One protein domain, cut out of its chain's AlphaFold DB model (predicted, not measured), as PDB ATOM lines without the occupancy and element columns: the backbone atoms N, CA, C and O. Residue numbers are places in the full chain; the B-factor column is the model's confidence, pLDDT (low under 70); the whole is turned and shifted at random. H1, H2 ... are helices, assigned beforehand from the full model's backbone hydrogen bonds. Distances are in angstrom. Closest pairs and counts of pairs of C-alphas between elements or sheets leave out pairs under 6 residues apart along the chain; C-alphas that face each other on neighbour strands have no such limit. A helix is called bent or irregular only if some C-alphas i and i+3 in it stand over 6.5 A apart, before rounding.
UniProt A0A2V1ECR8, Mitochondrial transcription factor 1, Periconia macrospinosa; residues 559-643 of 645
ATOM      1  N   PRO A 559      73.709  44.131 -12.214       93.31
ATOM      2  CA  PRO A 559      73.923  42.739 -11.801       93.31
ATOM      3  C   PRO A 559      72.621  41.953 -11.537       93.31
ATOM      4  O   PRO A 559      72.637  40.725 -11.475       93.31
ATOM      5  N   GLY A 560      71.492  42.647 -11.347       92.88
ATOM      6  CA  GLY A 560      70.206  42.041 -10.985       92.88
ATOM      7  C   GLY A 560      69.288  41.641 -12.143       92.88
ATOM      8  O   GLY A 560      68.260  41.028 -11.867       92.88
ATOM      9  N   ILE A 561      69.614  41.990 -13.392       94.62
ATOM     10  CA  ILE A 561      68.821  41.599 -14.573       94.62
ATOM     11  C   ILE A 561      69.280  40.242 -15.122       94.62
ATOM     12  O   ILE A 561      70.314  39.709 -14.699       94.62
ATOM     13  N   SER A 562      68.506  39.677 -16.053       96.19
ATOM     14  CA  SER A 562      68.878  38.421 -16.704       96.19
ATOM     15  C   SER A 562      70.123  38.588 -17.579       96.19
ATOM     16  O   SER A 562      70.404  39.677 -18.086       96.19
ATOM     17  N   VAL A 563      70.876  37.505 -17.780       96.38
ATOM     18  CA  VAL A 563      72.050  37.505 -18.669       96.38
ATOM     19  C   VAL A 563      71.633  37.869 -20.100       96.38
ATOM     20  O   VAL A 563      72.320  38.646 -20.759       96.38
ATOM     21  N   ARG A 564      70.458  37.404 -20.551       95.88
ATOM     22  CA  ARG A 564      69.864  37.767 -21.849       95.88
ATOM     23  C   ARG A 564      69.625  39.265 -21.992       95.88
ATOM     24  O   ARG A 564      70.030  39.861 -22.990       95.88
ATOM     25  N   GLU A 565      68.989  39.884 -21.003       95.75
ATOM     26  CA  GLU A 565      68.749  41.327 -21.016       95.75
ATOM     27  C   GLU A 565      70.074  42.102 -20.968       95.75
ATOM     28  O   GLU A 565      70.271  43.040 -21.738       95.75
ATOM     29  N   ALA A 566      71.019  41.668 -20.129       95.44
ATOM     30  CA  ALA A 566      72.327  42.300 -20.012       95.44
ATOM     31  C   ALA A 566      73.120  42.262 -21.322       95.44
ATOM     32  O   ALA A 566      73.674  43.287 -21.715       95.44
ATOM     33  N   MET A 567      73.137  41.132 -22.034       95.75
ATOM     34  CA  MET A 567      73.811  41.034 -23.331       95.75
ATOM     35  C   MET A 567      73.190  41.976 -24.367       95.75
ATOM     36  O   MET A 567      73.917  42.681 -25.061       95.75
ATOM     37  N   ASN A 568      71.863  42.109 -24.398       93.62
ATOM     38  CA  ASN A 568      71.206  43.104 -25.250       93.62
ATOM     39  C   ASN A 568      71.585  44.559 -24.900       93.62
ATOM     40  O   ASN A 568      71.620  45.418 -25.786       93.62
ATOM     41  N   LEU A 569      71.909  44.848 -23.632       92.19
ATOM     42  CA  LEU A 569      72.428  46.154 -23.204       92.19
ATOM     43  C   LEU A 569      73.909  46.362 -23.552       92.19
ATOM     44  O   LEU A 569      74.303  47.503 -23.816       92.19
ATOM     45  N   VAL A 570      74.724  45.298 -23.569       91.94
ATOM     46  CA  VAL A 570      76.111  45.353 -24.069       91.94
ATOM     47  C   VAL A 570      76.085  45.895 -25.495       91.94
ATOM     48  O   VAL A 570      76.705  46.928 -25.797       91.94
ATOM     49  N   GLN A 571      75.303  45.226 -26.341       92.00
ATOM     50  CA  GLN A 571      75.009  45.636 -27.701       92.00
ATOM     51  C   GLN A 571      73.753  44.907 -28.212       92.00
ATOM     52  O   GLN A 571      73.613  43.709 -27.968       92.00
ATOM     53  N   PRO A 572      72.869  45.580 -28.976       92.94
ATOM     54  CA  PRO A 572      71.714  44.921 -29.578       92.94
ATOM     55  C   PRO A 572      72.116  43.697 -30.411       92.94
ATOM     56  O   PRO A 572      72.984  43.807 -31.280       92.94
ATOM     57  N   GLY A 573      71.481  42.553 -30.145       93.12
ATOM     58  CA  GLY A 573      71.740  41.281 -30.828       93.12
ATOM     59  C   GLY A 573      72.871  40.443 -30.230       93.12
ATOM     60  O   GLY A 573      73.087  39.319 -30.684       93.12
ATOM     61  N   ALA A 574      73.590  40.937 -29.215       95.06
ATOM     62  CA  ALA A 574      74.641  40.162 -28.551       95.06
ATOM     63  C   ALA A 574      74.080  39.028 -27.673       95.06
ATOM     64  O   ALA A 574      74.833  38.184 -27.201       95.06
ATOM     65  N   ASP A 575      72.767  38.978 -27.451       94.75
ATOM     66  CA  ASP A 575      72.085  37.859 -26.800       94.75
ATOM     67  C   ASP A 575      72.084  36.575 -27.643       94.75
ATOM     68  O   ASP A 575      71.955  35.490 -27.082       94.75
ATOM     69  N   SER A 576      72.299  36.674 -28.959       94.44
ATOM     70  CA  SER A 576      72.554  35.507 -29.820       94.44
ATOM     71  C   SER A 576      73.809  34.726 -29.407       94.44
ATOM     72  O   SER A 576      73.849  33.506 -29.550       94.44
ATOM     73  N   LEU A 577      74.793  35.395 -28.794       95.50
ATOM     74  CA  LEU A 577      76.027  34.768 -28.311       95.50
ATOM     75  C   LEU A 577      75.791  33.781 -27.163       95.50
ATOM     76  O   LEU A 577      76.650  32.954 -26.880       95.50
ATOM     77  N   LEU A 578      74.638  33.845 -26.486       95.44
ATOM     78  CA  LEU A 578      74.317  32.912 -25.404       95.44
ATOM     79  C   LEU A 578      74.233  31.461 -25.890       95.44
ATOM     80  O   LEU A 578      74.467  30.540 -25.111       95.44
ATOM     81  N   ASP A 579      73.904  31.250 -27.167       92.50
ATOM     82  CA  ASP A 579      73.836  29.916 -27.758       92.50
ATOM     83  C   ASP A 579      75.219  29.332 -28.072       92.50
ATOM     84  O   ASP A 579      75.366  28.112 -28.113       92.50
ATOM     85  N   GLU A 580      76.231  30.191 -28.210       92.62
ATOM     86  CA  GLU A 580      77.625  29.823 -28.479       92.62
ATOM     87  C   GLU A 580      78.412  29.485 -27.201       92.62
ATOM     88  O   GLU A 580      79.557  29.044 -27.288       92.62
ATOM     89  N   VAL A 581      77.815  29.664 -26.015       95.62
ATOM     90  CA  VAL A 581      78.471  29.437 -24.718       95.62
ATOM     91  C   VAL A 581      77.783  28.296 -23.951       95.62
ATOM     92  O   VAL A 581      76.857  28.537 -23.169       95.62
ATOM     93  N   PRO A 582      78.237  27.035 -24.118       93.06
ATOM     94  CA  PRO A 582      77.625  25.875 -23.468       93.06
ATOM     95  C   PRO A 582      77.667  25.928 -21.941       93.06
ATOM     96  O   PRO A 582      76.743  25.440 -21.293       93.06
ATOM     97  N   SER A 583      78.697  26.553 -21.356       93.31
ATOM     98  CA  SER A 583      78.853  26.670 -19.900       93.31
ATOM     99  C   SER A 583      77.675  27.398 -19.241       93.31
ATOM    100  O   SER A 583      77.324  27.081 -18.108       93.31
ATOM    101  N   LEU A 584      76.979  28.292 -19.958       95.25
ATOM    102  CA  LEU A 584      75.769  28.956 -19.458       95.25
ATOM    103  C   LEU A 584      74.570  28.017 -19.325       95.25
ATOM    104  O   LEU A 584      73.682  28.304 -18.528       95.25
ATOM    105  N   LYS A 585      74.535  26.927 -20.097       93.12
ATOM    106  CA  LYS A 585      73.428  25.963 -20.148       93.12
ATOM    107  C   LYS A 585      73.667  24.732 -19.276       93.12
ATOM    108  O   LYS A 585      72.856  23.814 -19.299       93.12
ATOM    109  N   ASP A 586      74.751  24.724 -18.503       92.12
ATOM    110  CA  ASP A 586      75.109  23.633 -17.602       92.12
ATOM    111  C   ASP A 586      74.805  23.988 -16.130       92.12
ATOM    112  O   ASP A 586      75.658  24.564 -15.445       92.12
ATOM    113  N   PRO A 587      73.603  23.661 -15.612       90.38
ATOM    114  CA  PRO A 587      73.265  23.778 -14.196       90.38
ATOM    115  C   PRO A 587      74.292  23.229 -13.205       90.38
ATOM    116  O   PRO A 587      74.474  23.850 -12.156       90.38
ATOM    117  N   MET A 588      75.024  22.156 -13.528       87.56
ATOM    118  CA  MET A 588      76.029  21.573 -12.628       87.56
ATOM    119  C   MET A 588      77.273  22.459 -12.493       87.56
ATOM    120  O   MET A 588      77.904  22.478 -11.438       87.56
ATOM    121  N   LYS A 589      77.583  23.255 -13.522       90.69
ATOM    122  CA  LYS A 589      78.576  24.347 -13.478       90.69
ATOM    123  C   LYS A 589      77.989  25.688 -13.044       90.69
ATOM    124  O   LYS A 589      78.683  26.702 -12.987       90.69
ATOM    125  N   GLY A 590      76.704  25.703 -12.706       90.62
ATOM    126  CA  GLY A 590      75.997  26.871 -12.213       90.62
ATOM    127  C   GLY A 590      75.302  27.687 -13.301       90.62
ATOM    128  O   GLY A 590      74.886  28.815 -13.021       90.62
ATOM    129  N   GLY A 591      75.190  27.145 -14.510       93.69
ATOM    130  CA  GLY A 591      74.359  27.661 -15.589       93.69
ATOM    131  C   GLY A 591      72.871  27.447 -15.315       93.69
ATOM    132  O   GLY A 591      72.481  27.059 -14.215       93.69
ATOM    133  N   ARG A 592      72.030  27.718 -16.312       94.19
ATOM    134  CA  ARG A 592      70.570  27.529 -16.278       94.19
ATOM    135  C   ARG A 592      70.089  27.057 -17.645       94.19
ATOM    136  O   ARG A 592      70.683  27.424 -18.652       94.19
ATOM    137  N   LEU A 593      68.992  26.308 -17.712       92.50
ATOM    138  CA  LEU A 593      68.354  26.008 -18.998       92.50
ATOM    139  C   LEU A 593      67.556  27.225 -19.482       92.50
ATOM    140  O   LEU A 593      67.621  27.589 -20.657       92.50
ATOM    141  N   ASN A 594      66.880  27.915 -18.558       91.81
ATOM    142  CA  ASN A 594      66.172  29.156 -18.851       91.81
ATOM    143  C   ASN A 594      67.022  30.401 -18.522       91.81
ATOM    144  O   ASN A 594      67.256  30.748 -17.362       91.81
ATOM    145  N   MET A 595      67.451  31.124 -19.562       92.88
ATOM    146  CA  MET A 595      68.266  32.341 -19.427       92.88
ATOM    147  C   MET A 595      67.536  33.505 -18.749       92.88
ATOM    148  O   MET A 595      68.189  34.351 -18.137       92.88
ATOM    149  N   ASP A 596      66.203  33.542 -18.783       89.94
ATOM    150  CA  ASP A 596      65.419  34.559 -18.072       89.94
ATOM    151  C   ASP A 596      65.421  34.304 -16.559       89.94
ATOM    152  O   ASP A 596      65.242  35.229 -15.760       89.94
ATOM    153  N   HIS A 597      65.760  33.074 -16.153       90.50
ATOM    154  CA  HIS A 597      66.043  32.661 -14.781       90.50
ATOM    155  C   HIS A 597      67.532  32.723 -14.394       90.50
ATOM    156  O   HIS A 597      67.862  32.554 -13.216       90.50
ATOM    157  N   PHE A 598      68.427  33.116 -15.310       95.38
ATOM    158  CA  PHE A 598      69.841  33.339 -15.006       95.38
ATOM    159  C   PHE A 598      70.222  34.821 -14.882       95.38
ATOM    160  O   PHE A 598      70.029  35.583 -15.824       95.38
ATOM    161  N   ARG A 599      70.679  35.292 -13.712       96.06
ATOM    162  CA  ARG A 599      71.058  36.706 -13.491       96.06
ATOM    163  C   ARG A 599      72.555  36.901 -13.664       96.06
ATOM    164  O   ARG A 599      73.332  36.018 -13.315       96.06
ATOM    165  N   VAL A 600      72.965  38.101 -14.072       96.31
ATOM    166  CA  VAL A 600      74.389  38.456 -14.215       96.31
ATOM    167  C   VAL A 600      75.182  38.206 -12.930       96.31
ATOM    168  O   VAL A 600      76.262  37.628 -12.984       96.31
ATOM    169  N   ARG A 601      74.646  38.580 -11.761       94.25
ATOM    170  CA  ARG A 601      75.319  38.369 -10.462       94.25
ATOM    171  C   ARG A 601      75.581  36.909 -10.103       94.25
ATOM    172  O   ARG A 601      76.361  36.661  -9.191       94.25
ATOM    173  N   MET A 602      74.919  35.979 -10.789       94.75
ATOM    174  CA  MET A 602      75.097  34.549 -10.588       94.75
ATOM    175  C   MET A 602      76.154  33.962 -11.524       94.75
ATOM    176  O   MET A 602      76.574  32.843 -11.277       94.75
ATOM    177  N   LEU A 603      76.617  34.664 -12.562       95.00
ATOM    178  CA  LEU A 603      77.633  34.130 -13.475       95.00
ATOM    179  C   LEU A 603      78.914  33.726 -12.730       95.00
ATOM    180  O   LEU A 603      79.387  34.452 -11.853       95.00
ATOM    181  N   THR A 604      79.480  32.577 -13.101       93.50
ATOM    182  CA  THR A 604      80.813  32.165 -12.646       93.50
ATOM    183  C   THR A 604      81.892  32.870 -13.469       93.50
ATOM    184  O   THR A 604      81.624  33.392 -14.554       93.50
ATOM    185  N   HIS A 605      83.133  32.868 -12.976       91.75
ATOM    186  CA  HIS A 605      84.263  33.415 -13.728       91.75
ATOM    187  C   HIS A 605      84.427  32.735 -15.102       91.75
ATOM    188  O   HIS A 605      84.566  33.434 -16.101       91.75
ATOM    189  N   GLU A 606      84.336  31.399 -15.163       92.44
ATOM    190  CA  GLU A 606      84.406  30.603 -16.406       92.44
ATOM    191  C   GLU A 606      83.408  31.112 -17.455       92.44
ATOM    192  O   GLU A 606      83.790  31.466 -18.567       92.44
ATOM    193  N   MET A 607      82.140  31.276 -17.068       95.44
ATOM    194  CA  MET A 607      81.089  31.757 -17.973       95.44
ATOM    195  C   MET A 607      81.345  33.174 -18.488       95.44
ATOM    196  O   MET A 607      81.017  33.494 -19.630       95.44
ATOM    197  N   ILE A 608      81.911  34.048 -17.653       95.50
ATOM    198  CA  ILE A 608      82.227  35.428 -18.041       95.50
ATOM    199  C   ILE A 608      83.387  35.450 -19.035       95.50
ATOM    200  O   ILE A 608      83.346  36.221 -19.995       95.50
ATOM    201  N   VAL A 609      84.397  34.602 -18.829       95.00
ATOM    202  CA  VAL A 609      85.518  34.434 -19.762       95.00
ATOM    203  C   VAL A 609      85.020  33.908 -21.106       95.00
ATOM    204  O   VAL A 609      85.383  34.466 -22.142       95.00
ATOM    205  N   ASP A 610      84.143  32.903 -21.105       95.50
ATOM    206  CA  ASP A 610      83.579  32.349 -22.337       95.50
ATOM    207  C   ASP A 610      82.711  33.368 -23.085       95.50
ATOM    208  O   ASP A 610      82.874  33.548 -24.292       95.50
ATOM    209  N   LEU A 611      81.857  34.113 -22.375       96.69
ATOM    210  CA  LEU A 611      81.081  35.212 -22.956       96.69
ATOM    211  C   LEU A 611      81.977  36.316 -23.530       96.69
ATOM    212  O   LEU A 611      81.688  36.860 -24.596       96.69
ATOM    213  N   CYS A 612      83.068  36.656 -22.838       95.81
ATOM    214  CA  CYS A 612      84.033  37.639 -23.321       95.81
ATOM    215  C   CYS A 612      84.706  37.158 -24.615       95.81
ATOM    216  O   CYS A 612      84.871  37.943 -25.553       95.81
ATOM    217  N   ARG A 613      85.053  35.866 -24.688       95.56
ATOM    218  CA  ARG A 613      85.630  35.233 -25.879       95.56
ATOM    219  C   ARG A 613      84.650  35.268 -27.052       95.56
ATOM    220  O   ARG A 613      85.000  35.823 -28.091       95.56
ATOM    221  N   ALA A 614      83.411  34.822 -26.840       96.31
ATOM    222  CA  ALA A 614      82.347  34.876 -27.844       96.31
ATOM    223  C   ALA A 614      82.118  36.314 -28.345       96.31
ATOM    224  O   ALA A 614      82.120  36.578 -29.546       96.31
ATOM    225  N   TYR A 615      82.046  37.295 -27.438       95.81
ATOM    226  CA  TYR A 615      81.917  38.703 -27.822       95.81
ATOM    227  C   TYR A 615      83.124  39.220 -28.617       95.81
ATOM    228  O   TYR A 615      82.958  40.011 -29.542       95.81
ATOM    229  N   LYS A 616      84.350  38.802 -28.281       93.88
ATOM    230  CA  LYS A 616      85.570  39.205 -29.001       93.88
ATOM    231  C   LYS A 616      85.621  38.626 -30.419       93.88
ATOM    232  O   LYS A 616      86.165  39.278 -31.316       93.88
ATOM    233  N   GLU A 617      85.065  37.442 -30.630       93.88
ATOM    234  CA  GLU A 617      84.995  36.775 -31.937       93.88
ATOM    235  C   GLU A 617      83.786  37.235 -32.767       93.88
ATOM    236  O   GLU A 617      83.793  37.114 -33.992       93.88
ATOM    237  N   TRP A 618      82.801  37.867 -32.125       95.50
ATOM    238  CA  TRP A 618      81.572  38.311 -32.767       95.50
ATOM    239  C   TRP A 618      81.817  39.333 -33.897       95.50
ATOM    240  O   TRP A 618      82.324  40.435 -33.643       95.50
ATOM    241  N   PRO A 619      81.414  39.040 -35.151       92.75
ATOM    242  CA  PRO A 619      81.722  39.888 -36.306       92.75
ATOM    243  C   PRO A 619      80.978  41.229 -36.301       92.75
ATOM    244  O   PRO A 619      81.413  42.175 -36.956       92.75
ATOM    245  N   PHE A 620      79.871  41.334 -35.561       92.62
ATOM    246  CA  PHE A 620      79.019  42.527 -35.536       92.62
ATOM    247  C   PHE A 620      79.406  43.544 -34.454       92.62
ATOM    248  O   PHE A 620      78.753  44.583 -34.320       92.62
ATOM    249  N   ARG A 621      80.464  43.290 -33.675       92.19
ATOM    250  CA  ARG A 621      80.949  44.250 -32.676       92.19
ATOM    251  C   ARG A 621      81.555  45.496 -33.345       92.19
ATOM    252  O   ARG A 621      82.200  45.385 -34.391       92.19
ATOM    253  N   PRO A 622      81.412  46.700 -32.764       89.62
ATOM    254  CA  PRO A 622      81.925  47.921 -33.366       89.62
ATOM    255  C   PRO A 622      83.456  47.881 -33.452       89.62
ATOM    256  O   PRO A 622      84.098  47.352 -32.539       89.62
ATOM    257  N   PRO A 623      84.079  48.498 -34.474       89.88
ATOM    258  CA  PRO A 623      85.538  48.514 -34.620       89.88
ATOM    259  C   PRO A 623      86.277  49.058 -33.388       89.88
ATOM    260  O   PRO A 623      87.361  48.594 -33.052       89.88
ATOM    261  N   GLU A 624      85.663  50.004 -32.677       88.25
ATOM    262  CA  GLU A 624      86.177  50.604 -31.437       88.25
ATOM    263  C   GLU A 624      86.280  49.598 -30.281       88.25
ATOM    264  O   GLU A 624      87.134  49.746 -29.406       88.25
ATOM    265  N   SER A 625      85.448  48.549 -30.291       87.38
ATOM    266  CA  SER A 625      85.491  47.471 -29.294       87.38
ATOM    267  C   SER A 625      86.693  46.546 -29.452       87.38
ATOM    268  O   SER A 625      86.840  45.615 -28.670       87.38
ATOM    269  N   LYS A 626      87.580  46.809 -30.424       88.56
ATOM    270  CA  LYS A 626      88.908  46.184 -30.522       88.56
ATOM    271  C   LYS A 626      89.892  46.689 -29.456       88.56
ATOM    272  O   LYS A 626      90.959  46.107 -29.306       88.56
ATOM    273  N   HIS A 627      89.547  47.734 -28.703       90.00
ATOM    274  CA  HIS A 627      90.352  48.204 -27.579       90.00
ATOM    275  C   HIS A 627      90.015  47.440 -26.289       90.00
ATOM    276  O   HIS A 627      88.863  47.429 -25.866       90.00
ATOM    277  N   LYS A 628      91.027  46.935 -25.572       88.88
ATOM    278  CA  LYS A 628      90.916  46.188 -24.294       88.88
ATOM    279  C   LYS A 628      90.351  46.957 -23.081       88.88
ATOM    280  O   LYS A 628      90.446  46.499 -21.957       88.88
ATOM    281  N   LYS A 629      89.839  48.174 -23.294       90.75
ATOM    282  CA  LYS A 629      89.240  49.079 -22.278       90.75
ATOM    283  C   LYS A 629      88.030  49.823 -22.849       90.75
ATOM    284  O   LYS A 629      87.734  50.956 -22.468       90.75
ATOM    285  N   TYR A 630      87.417  49.252 -23.879       93.06
ATOM    286  CA  TYR A 630      86.349  49.870 -24.643       93.06
ATOM    287  C   TYR A 630      85.163  50.266 -23.757       93.06
ATOM    288  O   TYR A 630      84.707  51.413 -23.809       93.06
ATOM    289  N   PHE A 631      84.687  49.354 -22.910       92.38
ATOM    290  CA  PHE A 631      83.517  49.582 -22.069       92.38
ATOM    291  C   PHE A 631      83.799  50.589 -20.955       92.38
ATOM    292  O   PHE A 631      82.983  51.486 -20.726       92.38
ATOM    293  N   GLN A 632      84.971  50.523 -20.322       87.25
ATOM    294  CA  GLN A 632      85.427  51.508 -19.340       87.25
ATOM    295  C   GLN A 632      85.493  52.918 -19.949       87.25
ATOM    296  O   GLN A 632      84.973  53.879 -19.373       87.25
ATOM    297  N   LEU A 633      86.063  53.054 -21.152       88.06
ATOM    298  CA  LEU A 633      86.132  54.332 -21.866       88.06
ATOM    299  C   LEU A 633      84.739  54.847 -22.264       88.06
ATOM    300  O   LEU A 633      84.467  56.047 -22.157       88.06
ATOM    301  N   ARG A 634      83.835  53.958 -22.696       85.50
ATOM    302  CA  ARG A 634      82.446  54.296 -23.044       85.50
ATOM    303  C   ARG A 634      81.660  54.778 -21.821       85.50
ATOM    304  O   ARG A 634      81.003  55.819 -21.899       85.50
ATOM    305  N   ALA A 635      81.782  54.090 -20.688       77.44
ATOM    306  CA  ALA A 635      81.165  54.494 -19.425       77.44
ATOM    307  C   ALA A 635      81.668  55.877 -18.968       77.44
ATOM    308  O   ALA A 635      80.870  56.752 -18.620       77.44
ATOM    309  N   GLY A 636      82.979  56.124 -19.071       67.00
ATOM    310  CA  GLY A 636      83.584  57.420 -18.747       67.00
ATOM    311  C   GLY A 636      83.091  58.581 -19.624       67.00
ATOM    312  O   GLY A 636      82.919  59.697 -19.131       67.00
ATOM    313  N   LYS A 637      82.808  58.337 -20.912       60.72
ATOM    314  CA  LYS A 637      82.235  59.347 -21.828       60.72
ATOM    315  C   LYS A 637      80.778  59.689 -21.493       60.72
ATOM    316  O   LYS A 637      80.398  60.855 -21.602       60.72
ATOM    317  N   SER A 638      79.980  58.715 -21.048       52.91
ATOM    318  CA  SER A 638      78.580  58.936 -20.649       52.91
ATOM    319  C   SER A 638      78.453  59.866 -19.435       52.91
ATOM    320  O   SER A 638      77.570  60.723 -19.405       52.91
ATOM    321  N   ASN A 639      79.383  59.765 -18.477       42.06
ATOM    322  CA  ASN A 639      79.430  60.641 -17.298       42.06
ATOM    323  C   ASN A 639      79.879  62.080 -17.612       42.06
ATOM    324  O   ASN A 639      79.569  62.991 -16.853       42.06
ATOM    325  N   LYS A 640      80.602  62.313 -18.719       37.88
ATOM    326  CA  LYS A 640      80.993  63.673 -19.133       37.88
ATOM    327  C   LYS A 640      79.859  64.427 -19.831       37.88
ATOM    328  O   LYS A 640      79.741  65.626 -19.626       37.88
ATOM    329  N   ARG A 641      79.008  63.741 -20.607       33.06
ATOM    330  CA  ARG A 641      77.853  64.373 -21.282       33.06
ATOM    331  C   ARG A 641      76.772  64.865 -20.317       33.06
ATOM    332  O   ARG A 641      76.083  65.818 -20.638       33.06
ATOM    333  N   THR A 642      76.659  64.263 -19.136       32.75
ATOM    334  CA  THR A 642      75.681  64.634 -18.094       32.75
ATOM    335  C   THR A 642      76.120  65.804 -17.205       32.75
ATOM    336  O   THR A 642      75.360  66.214 -16.337       32.75
ATOM    337  N   LEU A 643      77.330  66.340 -17.398       31.00
ATOM    338  CA  LEU A 643      77.843  67.514 -16.674       31.00
ATOM    339  C   LEU A 643      77.857  68.792 -17.531       31.00
ATOM    340  O   LEU A 643      78.271  69.841 -17.046       31.00
TER     341      LEU A 643
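This is residues 559 to 643 of the 645 residues of the protein "Mitochondrial transcription factor 1" of Periconia macrospinosa (UniProt A0A2V1ECR8). A small helical body, in which H2 packs on both H1 and H4, has the little helix H3 packed on residues 606 to 610 of H4, and the last helix, H6, reaches away from the body as an arm whose residues 635 to 643 stick out. A loop of 19 residues, 586 to 604, joins H3 to H4, and its Met 588 lies at the end of the domain far from the arm. The printed part has 85 residues with six named helices, H1 to H6 in that order, and no named strand: the class is all helix. It is only just compact, close to loose, with a radius of gyration of the C-alphas of 13.8 A, and elongated, spanning 44 by 27 by 21 A.

Find C-alpha 563 at (72.050, 37.505, -18.669); from there H1 runs to residue 570. H2 takes residues 574 to 580, 10.8 A long, and is neither bent nor irregular, but only just: C-alphas 576 and 579 are 6.1 A apart. H3 is residues 582 to 585. Look next for C-alpha 605 at (84.263, 33.415, -13.728), where H4, the longest helix, begins; it runs 18.5 A to residue 617. H5 is residues 623 to 626. H6, residues 630 to 641, runs 17.1 A and ends at C-alpha 641, (77.853, 64.373, -21.282).

Start at H1, which touches H2 at a steep tilt of 47 degrees, opposite ways; their closest C-alphas, of Met 567 and Asp 575, are 5.0 A apart. H2 also touches H4, with residues 611 to 615 of H4 alone; their closest C-alphas, of Leu 577 and Ala 614, are 6.3 A apart. Their tilt is 69 degrees, steep and only just short of about perpendicular, and they run opposite ways. H3 touches residues 606 to 610 of H4 alone, with the C-alphas of Ser 583 and Met 607 closest at 5.9 A. H1 and H4 are apart. H5 and H6 are close but not clearly touching, with the C-alphas of Glu 624 and Tyr 630 closest at 6.8 A; H4 and H6 are apart. In H1 and H4 every O i to N i+4 pair is within hydrogen-bond range, in H6 7 of 8, in H2 0 of 3 but 4 of 4 O i to N i+3 pairs; H3 and H5 are too short for an O i to N i+4 pair.

The two C-alphas farthest apart, of Met 588 and Leu 643, are 46.2 A apart. The printed part has no cut. The link from H3 to H4 is long; the other four are tight. Residues 635 to 643 stand free, and without them the body spans 35 by 22 by 21 A. In the B-factor column, residues 636 to 643 are under 70, and the mean pLDDT of the printed part is 88.3.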